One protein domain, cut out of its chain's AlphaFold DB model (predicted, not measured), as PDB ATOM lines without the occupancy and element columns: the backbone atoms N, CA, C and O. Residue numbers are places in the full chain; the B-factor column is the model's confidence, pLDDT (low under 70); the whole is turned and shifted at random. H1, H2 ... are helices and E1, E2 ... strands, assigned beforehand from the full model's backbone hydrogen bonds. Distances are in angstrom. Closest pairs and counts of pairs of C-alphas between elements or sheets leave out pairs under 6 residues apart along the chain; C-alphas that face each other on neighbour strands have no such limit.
ATOM      1  N   ARG A 260      12.143  10.567 -16.752       97.06
ATOM      2  CA  ARG A 260      10.960  10.330 -17.581       97.06
ATOM      3  C   ARG A 260      10.572   8.858 -17.545       97.06
ATOM      4  O   ARG A 260      11.413   7.988 -17.747       97.06
ATOM      5  N   MET A 261       9.289   8.605 -17.313       95.50
ATOM      6  CA  MET A 261       8.710   7.271 -17.438       95.50
ATOM      7  C   MET A 261       8.534   6.915 -18.912       95.50
ATOM      8  O   MET A 261       8.062   7.734 -19.702       95.50
ATOM      9  N   ILE A 262       8.936   5.699 -19.268       94.88
ATOM     10  CA  ILE A 262       8.833   5.137 -20.610       94.88
ATOM     11  C   ILE A 262       8.040   3.838 -20.514       94.88
ATOM     12  O   ILE A 262       8.377   2.952 -19.730       94.88
ATOM     13  N   GLU A 263       7.009   3.716 -21.340       91.94
ATOM     14  CA  GLU A 263       6.225   2.495 -21.494       91.94
ATOM     15  C   GLU A 263       6.554   1.907 -22.867       91.94
ATOM     16  O   GLU A 263       6.143   2.474 -23.881       91.94
ATOM     17  N   PRO A 264       7.325   0.806 -22.941       89.06
ATOM     18  CA  PRO A 264       7.733   0.230 -24.223       89.06
ATOM     19  C   PRO A 264       6.557  -0.258 -25.082       89.06
ATOM     20  O   PRO A 264       6.721  -0.473 -26.279       89.06
ATOM     21  N   GLY A 265       5.383  -0.487 -24.480       88.75
ATOM     22  CA  GLY A 265       4.182  -0.991 -25.159       88.75
ATOM     23  C   GLY A 265       4.251  -2.469 -25.564       88.75
ATOM     24  O   GLY A 265       3.272  -3.018 -26.065       88.75
ATOM     25  N   VAL A 266       5.389  -3.126 -25.330       88.19
ATOM     26  CA  VAL A 266       5.638  -4.547 -25.589       88.19
ATOM     27  C   VAL A 266       6.421  -5.164 -24.423       88.19
ATOM     28  O   VAL A 266       7.162  -4.446 -23.750       88.19
ATOM     29  N   PRO A 267       6.306  -6.480 -24.163       87.12
ATOM     30  CA  PRO A 267       7.129  -7.147 -23.155       87.12
ATOM     31  C   PRO A 267       8.626  -7.088 -23.494       87.12
ATOM     32  O   PRO A 267       9.027  -7.457 -24.596       87.12
ATOM     33  N   THR A 268       9.460  -6.693 -22.529       88.88
ATOM     34  CA  THR A 268      10.920  -6.562 -22.698       88.88
ATOM     35  C   THR A 268      11.690  -7.394 -21.657       88.88
ATOM     36  O   THR A 268      12.264  -6.830 -20.723       88.88
ATOM     37  N   PRO A 269      11.693  -8.740 -21.749       85.69
ATOM     38  CA  PRO A 269      12.305  -9.608 -20.736       85.69
ATOM     39  C   PRO A 269      13.841  -9.585 -20.753       85.69
ATOM     40  O   PRO A 269      14.470  -9.980 -19.769       85.69
ATOM     41  N   THR A 270      14.460  -9.142 -21.853       89.94
ATOM     42  CA  THR A 270      15.916  -9.023 -21.976       89.94
ATOM     43  C   THR A 270      16.366  -7.585 -22.225       89.94
ATOM     44  O   THR A 270      15.606  -6.725 -22.669       89.94
ATOM     45  N   VAL A 271      17.656  -7.332 -21.983       92.25
ATOM     46  CA  VAL A 271      18.315  -6.055 -22.299       92.25
ATOM     47  C   VAL A 271      18.195  -5.705 -23.783       92.25
ATOM     48  O   VAL A 271      17.968  -4.546 -24.119       92.25
ATOM     49  N   ALA A 272      18.341  -6.698 -24.665       92.81
ATOM     50  CA  ALA A 272      18.244  -6.489 -26.105       92.81
ATOM     51  C   ALA A 272      16.818  -6.098 -26.517       92.81
ATOM     52  O   ALA A 272      16.657  -5.162 -27.296       92.81
ATOM     53  N   ASP A 273      15.802  -6.748 -25.940       91.69
ATOM     54  CA  ASP A 273      14.395  -6.422 -26.205       91.69
ATOM     55  C   ASP A 273      14.059  -5.005 -25.733       91.69
ATOM     56  O   ASP A 273      13.456  -4.234 -26.475       91.69
ATOM     57  N   ALA A 274      14.502  -4.637 -24.524       92.44
ATOM     58  CA  ALA A 274      14.299  -3.297 -23.976       92.44
ATOM     59  C   ALA A 274      14.951  -2.222 -24.853       92.44
ATOM     60  O   ALA A 274      14.301  -1.244 -25.214       92.44
ATOM     61  N   ALA A 275      16.214  -2.427 -25.237       94.75
ATOM     62  CA  ALA A 275      16.955  -1.502 -26.086       94.75
ATOM     63  C   ALA A 275      16.305  -1.335 -27.468       94.75
ATOM     64  O   ALA A 275      16.165  -0.211 -27.952       94.75
ATOM     65  N   ALA A 276      15.865  -2.440 -28.078       94.94
ATOM     66  CA  ALA A 276      15.187  -2.429 -29.368       94.94
ATOM     67  C   ALA A 276      13.824  -1.726 -29.298       94.94
ATOM     68  O   ALA A 276      13.518  -0.918 -30.174       94.94
ATOM     69  N   ALA A 277      13.033  -1.986 -28.250       93.94
ATOM     70  CA  ALA A 277      11.695  -1.418 -28.093       93.94
ATOM     71  C   ALA A 277      11.700   0.115 -27.977       93.94
ATOM     72  O   ALA A 277      10.773   0.764 -28.453       93.94
ATOM     73  N   ILE A 278      12.747   0.697 -27.381       95.12
ATOM     74  CA  ILE A 278      12.855   2.155 -27.185       95.12
ATOM     75  C   ILE A 278      13.906   2.823 -28.089       95.12
ATOM     76  O   ILE A 278      14.088   4.037 -28.019       95.12
ATOM     77  N   GLY A 279      14.584   2.055 -28.950       95.19
ATOM     78  CA  GLY A 279      15.525   2.563 -29.954       95.19
ATOM     79  C   GLY A 279      16.834   3.124 -29.391       95.19
ATOM     80  O   GLY A 279      17.294   4.169 -29.854       95.19
ATOM     81  N   VAL A 280      17.434   2.463 -28.396       96.38
ATOM     82  CA  VAL A 280      18.658   2.930 -27.708       96.38
ATOM     83  C   VAL A 280      19.789   1.907 -27.770       96.38
ATOM     84  O   VAL A 280      19.585   0.744 -28.116       96.38
ATOM     85  N   ASP A 281      21.006   2.327 -27.419       95.50
ATOM     86  CA  ASP A 281      22.145   1.412 -27.309       95.50
ATOM     87  C   ASP A 281      21.949   0.474 -26.094       95.50
ATOM     88  O   ASP A 281      21.664   0.964 -24.996       95.50
ATOM     89  N   PRO A 282      22.135  -0.857 -26.227       94.88
ATOM     90  CA  PRO A 282      22.035  -1.800 -25.110       94.88
ATOM     91  C   PRO A 282      22.883  -1.444 -23.882       94.88
ATOM     92  O   PRO A 282      22.507  -1.790 -22.765       94.88
ATOM     93  N   ARG A 283      24.000  -0.723 -24.056       93.81
ATOM     94  CA  ARG A 283      24.843  -0.223 -22.951       93.81
ATOM     95  C   ARG A 283      24.130   0.796 -22.065       93.81
ATOM     96  O   ARG A 283      24.540   0.993 -20.927       93.81
ATOM     97  N   GLN A 284      23.088   1.448 -22.577       96.94
ATOM     98  CA  GLN A 284      22.278   2.405 -21.826       96.94
ATOM     99  C   GLN A 284      21.222   1.719 -20.962       96.94
ATOM    100  O   GLN A 284      20.672   2.368 -20.076       96.94
ATOM    101  N   ILE A 285      20.943   0.433 -21.186       97.25
ATOM    102  CA  ILE A 285      20.036  -0.329 -20.332       97.25
ATOM    103  C   ILE A 285      20.790  -0.762 -19.076       97.25
ATOM    104  O   ILE A 285      21.791  -1.478 -19.140       97.25
ATOM    105  N   ILE A 286      20.289  -0.350 -17.918       97.44
ATOM    106  CA  ILE A 286      20.863  -0.641 -16.606       97.44
ATOM    107  C   ILE A 286      19.925  -1.518 -15.784       97.44
ATOM    108  O   ILE A 286      18.724  -1.608 -16.034       97.44
ATOM    109  N   LYS A 287      20.478  -2.138 -14.747       96.19
ATOM    110  CA  LYS A 287      19.712  -2.833 -13.713       96.19
ATOM    111  C   LYS A 287      20.108  -2.343 -12.331       96.19
ATOM    112  O   LYS A 287      21.266  -1.999 -12.093       96.19
ATOM    113  N   SER A 288      19.139  -2.386 -11.425       97.19
ATOM    114  CA  SER A 288      19.316  -2.060 -10.012       97.19
ATOM    115  C   SER A 288      19.135  -3.336  -9.202       97.19
ATOM    116  O   SER A 288      18.071  -3.954  -9.241       97.19
ATOM    117  N   LEU A 289      20.179  -3.764  -8.498       97.38
ATOM    118  CA  LEU A 289      20.198  -5.015  -7.743       97.38
ATOM    119  C   LEU A 289      20.498  -4.732  -6.276       97.38
ATOM    120  O   LEU A 289      21.508  -4.108  -5.957       97.38
ATOM    121  N   LEU A 290      19.644  -5.218  -5.377       97.69
ATOM    122  CA  LEU A 290      19.875  -5.091  -3.943       97.69
ATOM    123  C   LEU A 290      20.717  -6.266  -3.434       97.69
ATOM    124  O   LEU A 290      20.438  -7.434  -3.724       97.69
ATOM    125  N   PHE A 291      21.726  -5.950  -2.635       97.88
ATOM    126  CA  PHE A 291      22.571  -6.902  -1.929       97.88
ATOM    127  C   PHE A 291      22.470  -6.684  -0.421       97.88
ATOM    128  O   PHE A 291      22.159  -5.589   0.036       97.88
ATOM    129  N   THR A 292      22.749  -7.730   0.352       96.44
ATOM    130  CA  THR A 292      22.761  -7.714   1.820       96.44
ATOM    131  C   THR A 292      23.963  -8.484   2.361       96.44
ATOM    132  O   THR A 292      24.449  -9.417   1.719       96.44
ATOM    133  N   ASP A 293      24.424  -8.147   3.564       93.94
ATOM    134  CA  ASP A 293      25.410  -8.939   4.315       93.94
ATOM    135  C   ASP A 293      24.792 -10.193   4.987       93.94
ATOM    136  O   ASP A 293      25.494 -11.107   5.451       93.94
ATOM    137  N   GLY A 294      23.455 -10.278   4.984       88.38
ATOM    138  CA  GLY A 294      22.654 -11.308   5.639       88.38
ATOM    139  C   GLY A 294      22.234 -10.993   7.069       88.38
ATOM    140  O   GLY A 294      21.751 -11.908   7.735       88.38
ATOM    141  N   ARG A 295      22.433  -9.755   7.515       85.38
ATOM    142  CA  ARG A 295      21.887  -9.170   8.739       85.38
ATOM    143  C   ARG A 295      20.907  -8.072   8.314       85.38
ATOM    144  O   ARG A 295      19.967  -8.372   7.583       85.38
ATOM    145  N   ASP A 296      21.152  -6.831   8.721       84.25
ATOM    146  CA  ASP A 296      20.282  -5.688   8.437       84.25
ATOM    147  C   ASP A 296      20.850  -4.732   7.380       84.25
ATOM    148  O   ASP A 296      20.108  -3.904   6.850       84.25
ATOM    149  N   GLU A 297      22.138  -4.851   7.041       93.06
ATOM    150  CA  GLU A 297      22.796  -3.947   6.100       93.06
ATOM    151  C   GLU A 297      22.503  -4.352   4.651       93.06
ATOM    152  O   GLU A 297      22.513  -5.537   4.277       93.06
ATOM    153  N   VAL A 298      22.248  -3.342   3.819       96.06
ATOM    154  CA  VAL A 298      21.946  -3.503   2.395       96.06
ATOM    155  C   VAL A 298      22.677  -2.465   1.552       96.06
ATOM    156  O   VAL A 298      22.975  -1.364   2.008       96.06
ATOM    157  N   VAL A 299      22.936  -2.806   0.294       97.94
ATOM    158  CA  VAL A 299      23.483  -1.888  -0.709       97.94
ATOM    159  C   VAL A 299      22.811  -2.135  -2.054       97.94
ATOM    160  O   VAL A 299      22.649  -3.281  -2.477       97.94
ATOM    161  N   LEU A 300      22.399  -1.063  -2.723       98.31
ATOM    162  CA  LEU A 300      21.873  -1.113  -4.081       98.31
ATOM    163  C   LEU A 300      23.017  -0.898  -5.073       98.31
ATOM    164  O   LEU A 300      23.678   0.139  -5.052       98.31
ATOM    165  N   ALA A 301      23.236  -1.867  -5.952       98.38
ATOM    166  CA  ALA A 301      24.191  -1.778  -7.048       98.38
ATOM    167  C   ALA A 301      23.463  -1.418  -8.348       98.38
ATOM    168  O   ALA A 301      22.521  -2.112  -8.741       98.38
ATOM    169  N   VAL A 302      23.915  -0.361  -9.019       98.38
ATOM    170  CA  VAL A 302      23.413   0.079 -10.327       98.38
ATOM    171  C   VAL A 302      24.512  -0.128 -11.361       98.38
ATOM    172  O   VAL A 302      25.569   0.489 -11.277       98.38
ATOM    173  N   LEU A 303      24.267  -0.998 -12.334       97.44
ATOM    174  CA  LEU A 303      25.244  -1.393 -13.351       97.44
ATOM    175  C   LEU A 303      24.559  -1.682 -14.689       97.44
ATOM    176  O   LEU A 303      23.333  -1.793 -14.752       97.44
ATOM    177  N   SER A 304      25.351  -1.841 -15.752       95.50
ATOM    178  CA  SER A 304      24.851  -2.278 -17.061       95.50
ATOM    179  C   SER A 304      24.012  -3.557 -16.941       95.50
ATOM    180  O   SER A 304      24.355  -4.490 -16.203       95.50
ATOM    181  N   GLY A 305      22.910  -3.620 -17.690       92.19
ATOM    182  CA  GLY A 305      21.979  -4.745 -17.674       92.19
ATOM    183  C   GLY A 305      22.647  -6.080 -18.018       92.19
ATOM    184  O   GLY A 305      22.300  -7.111 -17.434       92.19
ATOM    185  N   SER A 306      23.656  -6.064 -18.895       90.44
ATOM    186  CA  SER A 306      24.404  -7.251 -19.330       90.44
ATOM    187  C   SER A 306      25.547  -7.654 -18.389       90.44
ATOM    188  O   SER A 306      25.965  -8.811 -18.405       90.44
ATOM    189  N   SER A 307      26.023  -6.750 -17.529       94.12
ATOM    190  CA  SER A 307      27.159  -7.005 -16.634       94.12
ATOM    191  C   SER A 307      26.761  -7.802 -15.392       94.12
ATOM    192  O   SER A 307      25.629  -7.728 -14.913       94.12
ATOM    193  N   ARG A 308      27.692  -8.565 -14.818       95.19
ATOM    194  CA  ARG A 308      27.528  -9.177 -13.487       95.19
ATOM    195  C   ARG A 308      28.270  -8.341 -12.451       95.19
ATOM    196  O   ARG A 308      29.237  -7.669 -12.785       95.19
ATOM    197  N   VAL A 309      27.791  -8.376 -11.212       96.81
ATOM    198  CA  VAL A 309      28.409  -7.656 -10.093       96.81
ATOM    199  C   VAL A 309      29.611  -8.445  -9.577       96.81
ATOM    200  O   VAL A 309      29.435  -9.589  -9.151       96.81
ATOM    201  N   ASP A 310      30.781  -7.810  -9.516       97.44
ATOM    202  CA  ASP A 310      31.910  -8.296  -8.725       97.44
ATOM    203  C   ASP A 310      31.589  -8.079  -7.240       97.44
ATOM    204  O   ASP A 310      31.591  -6.966  -6.706       97.44
ATOM    205  N   ARG A 311      31.264  -9.178  -6.558       96.56
ATOM    206  CA  ARG A 311      30.823  -9.148  -5.159       96.56
ATOM    207  C   ARG A 311      31.927  -8.727  -4.195       96.56
ATOM    208  O   ARG A 311      31.600  -8.193  -3.140       96.56
ATOM    209  N   LEU A 312      33.197  -8.980  -4.515       96.06
ATOM    210  CA  LEU A 312      34.307  -8.588  -3.648       96.06
ATOM    211  C   LEU A 312      34.497  -7.074  -3.705       96.06
ATOM    212  O   LEU A 312      34.540  -6.436  -2.657       96.06
ATOM    213  N   ARG A 313      34.498  -6.500  -4.915       97.25
ATOM    214  CA  ARG A 313      34.574  -5.041  -5.103       97.25
ATOM    215  C   ARG A 313      33.370  -4.331  -4.496       97.25
ATOM    216  O   ARG A 313      33.538  -3.351  -3.780       97.25
ATOM    217  N   LEU A 314      32.157  -4.850  -4.716       97.88
ATOM    218  CA  LEU A 314      30.956  -4.262  -4.121       97.88
ATOM    219  C   LEU A 314      31.006  -4.293  -2.587       97.88
ATOM    220  O   LEU A 314      30.645  -3.301  -1.959       97.88
ATOM    221  N   ALA A 315      31.434  -5.408  -1.985       96.75
ATOM    222  CA  ALA A 315      31.547  -5.534  -0.533       96.75
ATOM    223  C   ALA A 315      32.558  -4.532   0.045       96.75
ATOM    224  O   ALA A 315      32.214  -3.797   0.970       96.75
ATOM    225  N   ASP A 316      33.750  -4.446  -0.551       96.69
ATOM    226  CA  ASP A 316      34.804  -3.510  -0.146       96.69
ATOM    227  C   ASP A 316      34.329  -2.054  -0.222       96.69
ATOM    228  O   ASP A 316      34.335  -1.327   0.775       96.69
ATOM    229  N   VAL A 317      33.784  -1.650  -1.376       96.75
ATOM    230  CA  VAL A 317      33.261  -0.296  -1.573       96.75
ATOM    231  C   VAL A 317      32.122  -0.022  -0.594       96.75
ATOM    232  O   VAL A 317      32.105   1.043   0.018       96.75
ATOM    233  N   ALA A 318      31.192  -0.953  -0.383       94.88
ATOM    234  CA  ALA A 318      30.075  -0.769   0.544       94.88
ATOM    235  C   ALA A 318      30.489  -0.769   2.030       94.88
ATOM    236  O   ALA A 318      29.671  -0.408   2.874       94.88
ATOM    237  N   GLY A 319      31.731  -1.141   2.364       94.56
ATOM    238  CA  GLY A 319      32.171  -1.322   3.751       94.56
ATOM    239  C   GLY A 319      31.543  -2.549   4.418       94.56
ATOM    240  O   GLY A 319      31.365  -2.575   5.635       94.56
ATOM    241  N   LEU A 320      31.177  -3.558   3.625       93.06
ATOM    242  CA  LEU A 320      30.560  -4.800   4.078       93.06
ATOM    243  C   LEU A 320      31.579  -5.938   4.018       93.06
ATOM    244  O   LEU A 320      32.349  -6.059   3.074       93.06
ATOM    245  N   SER A 321      31.552  -6.831   5.007       89.50
ATOM    246  CA  SER A 321      32.459  -7.993   5.030       89.50
ATOM    247  C   SER A 321      32.148  -9.023   3.937       89.50
ATOM    248  O   SER A 321      33.015  -9.795   3.535       89.50
ATOM    249  N   ARG A 322      30.896  -9.060   3.472       91.56
ATOM    250  CA  ARG A 322      30.421  -9.893   2.363       91.56
ATOM    251  C   ARG A 322      29.124  -9.325   1.808       91.56
ATOM    252  O   ARG A 322      28.381  -8.665   2.529       91.56
ATOM    253  N   VAL A 323      28.798  -9.695   0.573       95.56
ATOM    254  CA  VAL A 323      27.497  -9.403  -0.036       95.56
ATOM    255  C   VAL A 323      26.893 -10.653  -0.670       95.56
ATOM    256  O   VAL A 323      27.561 -11.423  -1.364       95.56
ATOM    257  N   LYS A 324      25.596 -10.853  -0.443       96.50
ATOM    258  CA  LYS A 324      24.747 -11.813  -1.154       96.50
ATOM    259  C   LYS A 324      23.580 -11.068  -1.785       96.50
ATOM    260  O   LYS A 324      23.172 -10.022  -1.289       96.50
ATOM    261  N   MET A 325      23.049 -11.606  -2.876       97.00
ATOM    262  CA  MET A 325      21.858 -11.043  -3.507       97.00
ATOM    263  C   MET A 325      20.694 -11.062  -2.509       97.00
ATOM    264  O   MET A 325      20.499 -12.064  -1.811       97.00
ATOM    265  N   ALA A 326      19.964  -9.955  -2.410       96.62
ATOM    266  CA  ALA A 326      18.797  -9.868  -1.549       96.62
ATOM    267  C   ALA A 326      17.662 -10.747  -2.108       96.62
ATOM    268  O   ALA A 326      17.459 -10.773  -3.326       96.62
ATOM    269  N   PRO A 327      16.919 -11.470  -1.251       95.62
ATOM    270  CA  PRO A 327      15.713 -12.170  -1.677       95.62
ATOM    271  C   PRO A 327      14.616 -11.166  -2.072       95.62
ATOM    272  O   PRO A 327      14.640 -10.014  -1.630       95.62
ATOM    273  N   ALA A 328      13.664 -11.589  -2.907       94.25
ATOM    274  CA  ALA A 328      12.649 -10.704  -3.491       94.25
ATOM    275  C   ALA A 328      11.806  -9.979  -2.430       94.25
ATOM    276  O   ALA A 328      11.483  -8.803  -2.596       94.25
ATOM    277  N   GLU A 329      11.519 -10.640  -1.309       93.06
ATOM    278  CA  GLU A 329      10.780 -10.066  -0.184       93.06
ATOM    279  C   GLU A 329      11.552  -8.906   0.454       93.06
ATOM    280  O   GLU A 329      10.966  -7.876   0.778       93.06
ATOM    281  N   LEU A 330      12.880  -9.034   0.582       94.31
ATOM    282  CA  LEU A 330      13.731  -7.966   1.108       94.31
ATOM    283  C   LEU A 330      13.867  -6.813   0.105       94.31
ATOM    284  O   LEU A 330      13.871  -5.655   0.517       94.31
ATOM    285  N   VAL A 331      13.946  -7.110  -1.200       95.25
ATOM    286  CA  VAL A 331      13.937  -6.081  -2.256       95.25
ATOM    287  C   VAL A 331      12.668  -5.244  -2.151       95.25
ATOM    288  O   VAL A 331      12.756  -4.020  -2.055       95.25
ATOM    289  N   LEU A 332      11.503  -5.890  -2.103       91.00
ATOM    290  CA  LEU A 332      10.222  -5.202  -1.989       91.00
ATOM    291  C   LEU A 332      10.130  -4.403  -0.684       91.00
ATOM    292  O   LEU A 332       9.773  -3.229  -0.717       91.00
ATOM    293  N   ALA A 333      10.520  -5.000   0.447       90.12
ATOM    294  CA  ALA A 333      10.447  -4.358   1.759       90.12
ATOM    295  C   ALA A 333      11.350  -3.122   1.898       90.12
ATOM    296  O   ALA A 333      10.996  -2.204   2.630       90.12
ATOM    297  N   ARG A 334      12.504  -3.091   1.218       92.00
ATOM    298  CA  ARG A 334      13.466  -1.974   1.290       92.00
ATOM    299  C   ARG A 334      13.259  -0.931   0.199       92.00
ATOM    300  O   ARG A 334      13.454   0.257   0.432       92.00
ATOM    301  N   THR A 335      12.889  -1.364  -1.005       93.88
ATOM    302  CA  THR A 335      12.788  -0.469  -2.169       93.88
ATOM    303  C   THR A 335      11.368   0.028  -2.410       93.88
ATOM    304  O   THR A 335      11.200   1.146  -2.891       93.88
ATOM    305  N   GLY A 336      10.355  -0.762  -2.043       90.94
ATOM    306  CA  GLY A 336       8.953  -0.533  -2.399       90.94
ATOM    307  C   GLY A 336       8.575  -1.054  -3.787       90.94
ATOM    308  O   GLY A 336       7.431  -0.885  -4.196       90.94
ATOM    309  N   TYR A 337       9.505  -1.699  -4.499       92.00
ATOM    310  CA  TYR A 337       9.307  -2.196  -5.859       92.00
ATOM    311  C   TYR A 337       9.661  -3.683  -5.963       92.00
ATOM    312  O   TYR A 337      10.569  -4.151  -5.270       92.00
ATOM    313  N   PRO A 338       8.986  -4.444  -6.840       90.12
ATOM    314  CA  PRO A 338       9.316  -5.846  -7.057       90.12
ATOM    315  C   PRO A 338      10.707  -5.998  -7.686       90.12
ATOM    316  O   PRO A 338      11.170  -5.141  -8.449       90.12
ATOM    317  N   ALA A 339      11.364  -7.125  -7.405       89.12
ATOM    318  CA  ALA A 339      12.587  -7.501  -8.103       89.12
ATOM    319  C   ALA A 339      12.329  -7.578  -9.621       89.12
ATOM    320  O   ALA A 339      11.318  -8.126 -10.056       89.12
ATOM    321  N   GLY A 340      13.231  -7.003 -10.420       84.12
ATOM    322  CA  GLY A 340      13.081  -6.880 -11.878       84.12
ATOM    323  C   GLY A 340      12.451  -5.561 -12.341       84.12
ATOM    324  O   GLY A 340      12.791  -5.094 -13.420       84.12
ATOM    325  N   GLY A 341      11.630  -4.911 -11.507       89.12
ATOM    326  CA  GLY A 341      11.091  -3.565 -11.761       89.12
ATOM    327  C   GLY A 341      11.805  -2.453 -10.986       89.12
ATOM    328  O   GLY A 341      11.425  -1.292 -11.088       89.12
ATOM    329  N   THR A 342      12.816  -2.789 -10.177       95.12
ATOM    330  CA  THR A 342      13.442  -1.860  -9.229       95.12
ATOM    331  C   THR A 342      14.147  -0.682  -9.933       95.12
ATOM    332  O   THR A 342      15.143  -0.894 -10.638       95.12
ATOM    333  N   PRO A 343      13.700   0.567  -9.710       96.94
ATOM    334  CA  PRO A 343      14.354   1.753 -10.250       96.94
ATOM    335  C   PRO A 343      15.678   2.050  -9.537       96.94
ATOM    336  O   PRO A 343      15.873   1.626  -8.395       96.94
ATOM    337  N   PRO A 344      16.595   2.811 -10.162       97.12
ATOM    338  CA  PRO A 344      17.838   3.238  -9.515       97.12
ATOM    339  C   PRO A 344      17.622   4.316  -8.435       97.12
ATOM    340  O   PRO A 344      18.556   4.649  -7.711       97.12
ATOM    341  N   VAL A 345      16.411   4.878  -8.327       97.50
ATOM    342  CA  VAL A 345      16.042   5.993  -7.439       97.50
ATOM    343  C   VAL A 345      14.597   5.856  -6.942       97.50
ATOM    344  O   VAL A 345      13.837   5.049  -7.467       97.50
ATOM    345  N   GLY A 346      14.191   6.690  -5.980       94.12
ATOM    346  CA  GLY A 346      12.782   6.820  -5.581       94.12
ATOM    347  C   GLY A 346      12.267   5.693  -4.682       94.12
ATOM    348  O   GLY A 346      11.109   5.298  -4.801       94.12
ATOM    349  N   HIS A 347      13.129   5.153  -3.817       94.00
ATOM    350  CA  HIS A 347      12.811   4.072  -2.879       94.00
ATOM    351  C   HIS A 347      12.094   4.568  -1.618       94.00
ATOM    352  O   HIS A 347      12.235   5.723  -1.222       94.00
ATOM    353  N   ILE A 348      11.352   3.671  -0.963       85.69
ATOM    354  CA  ILE A 348      10.661   3.958   0.310       85.69
ATOM    355  C   ILE A 348      11.620   4.152   1.497       85.69
ATOM    356  O   ILE A 348      11.249   4.773   2.493       85.69
ATOM    357  N   GLU A 349      12.852   3.649   1.389       87.88
ATOM    358  CA  GLU A 349      13.942   3.861   2.342       87.88
ATOM    359  C   GLU A 349      15.137   4.545   1.658       87.88
ATOM    360  O   GLU A 349      15.370   4.390   0.462       87.88
ATOM    361  N   ALA A 350      15.938   5.285   2.429       89.88
ATOM    362  CA  ALA A 350      17.202   5.830   1.942       89.88
ATOM    363  C   ALA A 350      18.283   4.736   1.957       89.88
ATOM    364  O   ALA A 350      18.831   4.415   3.013       89.88
ATOM    365  N   LEU A 351      18.582   4.169   0.789       94.19
ATOM    366  CA  LEU A 351      19.529   3.063   0.637       94.19
ATOM    367  C   LEU A 351      20.945   3.568   0.311       94.19
ATOM    368  O   LEU A 351      21.085   4.540  -0.433       94.19
ATOM    369  N   PRO A 352      22.015   2.909   0.796       97.00
ATOM    370  CA  PRO A 352      23.343   3.064   0.218       97.00
ATOM    371  C   PRO A 352      23.321   2.607  -1.243       97.00
ATOM    372  O   PRO A 352      22.945   1.469  -1.530       97.00
ATOM    373  N   VAL A 353      23.725   3.481  -2.164       98.38
ATOM    374  CA  VAL A 353      23.733   3.193  -3.604       98.38
ATOM    375  C   VAL A 353      25.155   3.285  -4.144       98.38
ATOM    376  O   VAL A 353      25.857   4.267  -3.892       98.38
ATOM    377  N   ILE A 354      25.571   2.270  -4.898       98.62
ATOM    378  CA  ILE A 354      26.815   2.267  -5.669       98.62
ATOM    379  C   ILE A 354      26.460   2.189  -7.153       98.62
ATOM    380  O   ILE A 354      25.732   1.288  -7.572       98.62
ATOM    381  N   VAL A 355      26.964   3.138  -7.935       98.69
ATOM    382  CA  VAL A 355      26.798   3.188  -9.392       98.69
ATOM    383  C   VAL A 355      28.112   2.775 -10.045       98.69
ATOM    384  O   VAL A 355      29.165   3.312  -9.709       98.69
ATOM    385  N   ASP A 356      28.047   1.833 -10.980       98.56
ATOM    386  CA  ASP A 356      29.203   1.395 -11.755       98.56
ATOM    387  C   ASP A 356      29.779   2.535 -12.610       98.56
ATOM    388  O   ASP A 356      29.036   3.338 -13.182       98.56
ATOM    389  N   GLU A 357      31.106   2.599 -12.727       97.44
ATOM    390  CA  GLU A 357      31.815   3.646 -13.477       97.44
ATOM    391  C   GLU A 357      31.361   3.756 -14.938       97.44
ATOM    392  O   GLU A 357      31.216   4.868 -15.454       97.44
ATOM    393  N   GLN A 358      31.063   2.629 -15.594       96.00
ATOM    394  CA  GLN A 358      30.607   2.634 -16.987       96.00
ATOM    395  C   GLN A 358      29.220   3.265 -17.110       96.00
ATOM    396  O   GLN A 358      28.956   3.993 -18.063       96.00
ATOM    397  N   VAL A 359      28.345   3.028 -16.128       97.69
ATOM    398  CA  VAL A 359      27.022   3.662 -16.056       97.69
ATOM    399  C   VAL A 359      27.161   5.148 -15.758       97.69
ATOM    400  O   VAL A 359      26.515   5.962 -16.412       97.69
ATOM    401  N   ALA A 360      28.017   5.516 -14.802       97.88
ATOM    402  CA  ALA A 360      28.243   6.907 -14.418       97.88
ATOM    403  C   ALA A 360      28.796   7.768 -15.570       97.88
ATOM    404  O   ALA A 360      28.541   8.972 -15.603       97.88
ATOM    405  N   ALA A 361      29.517   7.158 -16.517       97.31
ATOM    406  CA  ALA A 361      30.086   7.828 -17.685       97.31
ATOM    407  C   ALA A 361      29.073   8.117 -18.814       97.31
ATOM    408  O   ALA A 361      29.388   8.870 -19.737       97.31
ATOM    409  N   LEU A 362      27.871   7.532 -18.777       97.94
ATOM    410  CA  LEU A 362      26.862   7.717 -19.824       97.94
ATOM    411  C   LEU A 362      26.066   9.023 -19.636       97.94
ATOM    412  O   LEU A 362      25.810   9.449 -18.510       97.94
ATOM    413  N   PRO A 363      25.603   9.666 -20.725       97.62
ATOM    414  CA  PRO A 363      24.789  10.878 -20.621       97.62
ATOM    415  C   PRO A 363      23.354  10.590 -20.152       97.62
ATOM    416  O   PRO A 363      22.742  11.416 -19.475       97.62
ATOM    417  N   VAL A 364      22.815   9.427 -20.521       98.25
ATOM    418  CA  VAL A 364      21.457   8.978 -20.197       98.25
ATOM    419  C   VAL A 364      21.407   7.454 -20.180       98.25
ATOM    420  O   VAL A 364      22.057   6.799 -21.002       98.25
ATOM    421  N   VAL A 365      20.638   6.914 -19.239       98.44
ATOM    422  CA  VAL A 365      20.430   5.481 -19.037       98.44
ATOM    423  C   VAL A 365      18.955   5.172 -18.811       98.44
ATOM    424  O   VAL A 365      18.173   6.051 -18.443       98.44
ATOM    425  N   PHE A 366      18.596   3.910 -19.021       97.94
ATOM    426  CA  PHE A 366      17.243   3.385 -18.912       97.94
ATOM    427  C   PHE A 366      17.250   2.182 -17.971       97.94
ATOM    428  O   PHE A 366      17.965   1.212 -18.212       97.94
ATOM    429  N   GLY A 367      16.494   2.244 -16.881       95.62
ATOM    430  CA  GLY A 367      16.396   1.164 -15.892       95.62
ATOM    431  C   GLY A 367      14.953   0.803 -15.576       95.62
ATOM    432  O   GLY A 367      14.043   1.298 -16.231       95.62
ATOM    433  N   GLY A 368      14.732  -0.028 -14.554       94.69
ATOM    434  CA  GLY A 368      13.378  -0.346 -14.088       94.69
ATOM    435  C   GLY A 368      12.591   0.913 -13.708       94.69
ATOM    436  O   GLY A 368      13.143   1.832 -13.106       94.69
ATOM    437  N   GLY A 369      11.314   0.969 -14.077       93.38
ATOM    438  CA  GLY A 369      10.422   2.103 -13.825       93.38
ATOM    439  C   GLY A 369       9.529   1.952 -12.591       93.38
ATOM    440  O   GLY A 369       8.551   2.673 -12.439       93.38
ATOM    441  N   GLY A 370       9.800   0.984 -11.713       88.94
ATOM    442  CA  GLY A 370       8.952   0.676 -10.559       88.94
ATOM    443  C   GLY A 370       7.794  -0.280 -10.858       88.94
ATOM    444  O   GLY A 370       7.221  -0.847  -9.927       88.94
ATOM    445  N   ARG A 371       7.500  -0.539 -12.135       84.94
ATOM    446  CA  ARG A 371       6.649  -1.643 -12.597       84.94
ATOM    447  C   ARG A 371       7.470  -2.575 -13.490       84.94
ATOM    448  O   ARG A 371       8.563  -2.225 -13.927       84.94
ATOM    449  N   VAL A 372       6.974  -3.790 -13.710       82.38
ATOM    450  CA  VAL A 372       7.674  -4.802 -14.533       82.38
ATOM    451  C   VAL A 372       7.622  -4.497 -16.033       82.38
ATOM    452  O   VAL A 372       8.390  -5.062 -16.802       82.38
ATOM    453  N   ASP A 373       6.723  -3.606 -16.435       85.81
ATOM    454  CA  ASP A 373       6.415  -3.203 -17.807       85.81
ATOM    455  C   ASP A 373       6.785  -1.739 -18.098       85.81
ATOM    456  O   ASP A 373       6.474  -1.223 -19.170       85.81
ATOM    457  N   SER A 374       7.458  -1.063 -17.163       91.44
ATOM    458  CA  SER A 374       7.879   0.328 -17.312       91.44
ATOM    459  C   SER A 374       9.389   0.489 -17.161       91.44
ATOM    460  O   SER A 374      10.053  -0.219 -16.395       91.44
ATOM    461  N   LEU A 375       9.934   1.463 -17.886       95.25
ATOM    462  CA  LEU A 375      11.328   1.876 -17.807       95.25
ATOM    463  C   LEU A 375      11.432   3.325 -17.324       95.25
ATOM    464  O   LEU A 375      10.548   4.148 -17.555       95.25
ATOM    465  N   LEU A 376      12.546   3.638 -16.672       97.44
ATOM    466  CA  LEU A 376      12.905   4.983 -16.243       97.44
ATOM    467  C   LEU A 376      14.077   5.493 -17.076       97.44
ATOM    468  O   LEU A 376      15.186   4.979 -16.944       97.44
ATOM    469  N   GLU A 377      13.851   6.536 -17.867       98.31
ATOM    470  CA  GLU A 377      14.918   7.326 -18.479       98.31
ATOM    471  C   GLU A 377      15.449   8.347 -17.471       98.31
ATOM    472  O   GLU A 377      14.708   9.204 -16.980       98.31
ATOM    473  N   ILE A 378      16.745   8.284 -17.173       98.56
ATOM    474  CA  ILE A 378      17.376   9.152 -16.178       98.56
ATOM    475  C   ILE A 378      18.840   9.428 -16.530       98.56
ATOM    476  O   ILE A 378      19.544   8.602 -17.111       98.56
ATOM    477  N   ARG A 379      19.332  10.610 -16.155       98.56
ATOM    478  CA  ARG A 379      20.765  10.921 -16.234       98.56
ATOM    479  C   ARG A 379      21.494  10.270 -15.055       98.56
ATOM    480  O   ARG A 379      21.048  10.460 -13.925       98.56
ATOM    481  N   PRO A 380      22.651   9.616 -15.236       98.50
ATOM    482  CA  PRO A 380      23.426   9.096 -14.106       98.50
ATOM    483  C   PRO A 380      23.750  10.160 -13.048       98.50
ATOM    484  O   PRO A 380      23.636   9.896 -11.854       98.50
ATOM    485  N   ALA A 381      24.023  11.402 -13.462       98.12
ATOM    486  CA  ALA A 381      24.205  12.533 -12.547       98.12
ATOM    487  C   ALA A 381      22.990  12.788 -11.630       98.12
ATOM    488  O   ALA A 381      23.155  13.191 -10.480       98.12
ATOM    489  N   GLU A 382      21.777  12.528 -12.117       98.38
ATOM    490  CA  GLU A 382      20.555  12.640 -11.325       98.38
ATOM    491  C   GLU A 382      20.437  11.498 -10.307       98.38
ATOM    492  O   GLU A 382      20.079  11.749  -9.155       98.38
ATOM    493  N   ILE A 383      20.830  10.271 -10.681       98.31
ATOM    494  CA  ILE A 383      20.935   9.141  -9.741       98.31
ATOM    495  C   ILE A 383      21.861   9.532  -8.586       98.31
ATOM    496  O   ILE A 383      21.466   9.434  -7.423       98.31
ATOM    497  N   LEU A 384      23.058  10.045  -8.893       98.06
ATOM    498  CA  LEU A 384      24.031  10.492  -7.887       98.06
ATOM    499  C   LEU A 384      23.464  11.610  -6.998       98.06
ATOM    500  O   LEU A 384      23.618  11.563  -5.778       98.06
ATOM    501  N   ARG A 385      22.780  12.600  -7.587       97.25
ATOM    502  CA  ARG A 385      22.196  13.735  -6.856       97.25
ATOM    503  C   ARG A 385      21.128  13.293  -5.860       97.25
ATOM    504  O   ARG A 385      21.133  13.762  -4.723       97.25
ATOM    505  N   VAL A 386      20.202  12.442  -6.301       96.06
ATOM    506  CA  VAL A 386      19.032  12.027  -5.513       96.06
ATOM    507  C   VAL A 386      19.428  11.038  -4.420       96.06
ATOM    508  O   VAL A 386      18.918  11.122  -3.306       96.06
ATOM    509  N   THR A 387      20.352  10.120  -4.713       96.19
ATOM    510  CA  THR A 387      20.712   9.025  -3.792       96.19
ATOM    511  C   THR A 387      21.940   9.323  -2.934       96.19
ATOM    512  O   THR A 387      22.139   8.681  -1.905       96.19
ATOM    513  N   GLY A 388      22.788  10.275  -3.337       96.31
ATOM    514  CA  GLY A 388      24.122  10.433  -2.755       96.31
ATOM    515  C   GLY A 388      25.052   9.255  -3.067       96.31
ATOM    516  O   GLY A 388      25.960   8.979  -2.282       96.31
ATOM    517  N   ALA A 389      24.797   8.539  -4.168       97.25
ATOM    518  CA  ALA A 389      25.539   7.348  -4.550       97.25
ATOM    519  C   ALA A 389      27.045   7.592  -4.687       97.25
ATOM    520  O   ALA A 389      27.503   8.669  -5.079       97.25
ATOM    521  N   ARG A 390      27.813   6.534  -4.426       98.06
ATOM    522  CA  ARG A 390      29.243   6.476  -4.742       98.06
ATOM    523  C   ARG A 390      29.438   5.814  -6.098       98.06
ATOM    524  O   ARG A 390      28.699   4.899  -6.449       98.06
ATOM    525  N   VAL A 391      30.446   6.266  -6.832       98.56
ATOM    526  CA  VAL A 391      30.860   5.658  -8.099       98.56
ATOM    527  C   VAL A 391      32.062   4.754  -7.841       98.56
ATOM    528  O   VAL A 391      32.974   5.170  -7.125       98.56
ATOM    529  N   ALA A 392      32.040   3.531  -8.371       98.00
ATOM    530  CA  ALA A 392      33.160   2.591  -8.304       98.00
ATOM    531  C   ALA A 392      33.033   1.497  -9.376       98.00
ATOM    532  O   ALA A 392      31.918   1.149  -9.761       98.00
ATOM    533  N   ASP A 393      34.153   0.916  -9.806       97.62
ATOM    534  CA  ASP A 393      34.168  -0.309 -10.614       97.62
ATOM    535  C   ASP A 393      33.640  -1.504  -9.796       97.62
ATOM    536  O   ASP A 393      34.312  -2.028  -8.900       97.62
TER     537      ASP A 393
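What this domain is: This is residues 260 to 393 of the 399 residues of a protein of Chloroflexi bacterium (UniProt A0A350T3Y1). A twisted sheet of four strands, E2, E3, E4 and E7, forms the core, with H3 and H5 over one face and H2 over the other. At one end of it sits a smaller sheet, E1, E6 and E5, with H1 beside it. The printed part has 134 residues with five named helices and seven named strands, in the order E1 H1 E2 E3 H2 H3 E4 H4 E5 E6 H5 E7. The class is mixed; the larger sheet, E2 E3 E4 E7, is mixed and the smaller, E1 E6 E5, antiparallel. The whole is compact, radius of gyration of the C-alphas 13.8 A, spanning 40 by 30 by 24 A.

Where its parts are: E1, residues 260 to 262, begins at C-alpha 260 (10.960, 10.330, -17.581). H1 is residues 271 to 278, 11.0 A long. E2, residues 286 to 292, measures 19.8 A, and E3, residues 298 to 304, 19.7 A. H2 is residues 311 to 318, 10.2 A, and H3 residues 328 to 335, 10.3 A. E4 is residues 353 to 356, H4 357 to 360, E5 365 to 368 and E6 375 to 378. H5, residues 380 to 387, measures 10.7 A, and E7, residues 390 to 392, ends at C-alpha 392 (33.160, 2.591, -8.304).

How they stand to each other: E2 and E3 form a hairpin, with N 289 and O 301 2.9 A apart. E3 and E4 are parallel, N 354 to O 300 2.9 A, in a strand-helix-strand unit, two parallel neighbour strands with H2 and H3 between. E4 and E7 are parallel, N 355 to O 390 2.9 A. Three layers result from helices on both faces: H2 is over E3 at a height of 7.8 A, while H3, over E2, and H5, along E4 at 4 degrees on the local plane, are on the opposite face. H4, on the same face as H5, lies over none of the strands and only just touches H5, with 3 pairs of C-alphas within 8 A, the closest Ala 360 and Pro 380, 5.3 A. E5 and E6 form a hairpin, N 367 to O 376 3.0 A, and E1 is antiparallel to E6, N 262 to O 375 2.8 A. The closest C-alphas of E2 and E5, Ile 286 and Gly 367, are 4.9 A apart. H1 only grazes the smaller sheet. In H1, H2, H3 and H5 every O i to N i+4 pair is within hydrogen-bond range; H4 is too short for one.

The domain as a whole: The farthest C-alphas, Gly 265 and Ser 321, are 42.0 A apart. The printed part has no cut; the link from H3 to E4, residues 336 to 352, is long. Mean pLDDT of the printed part is 94.5, and no printed residue is under 70.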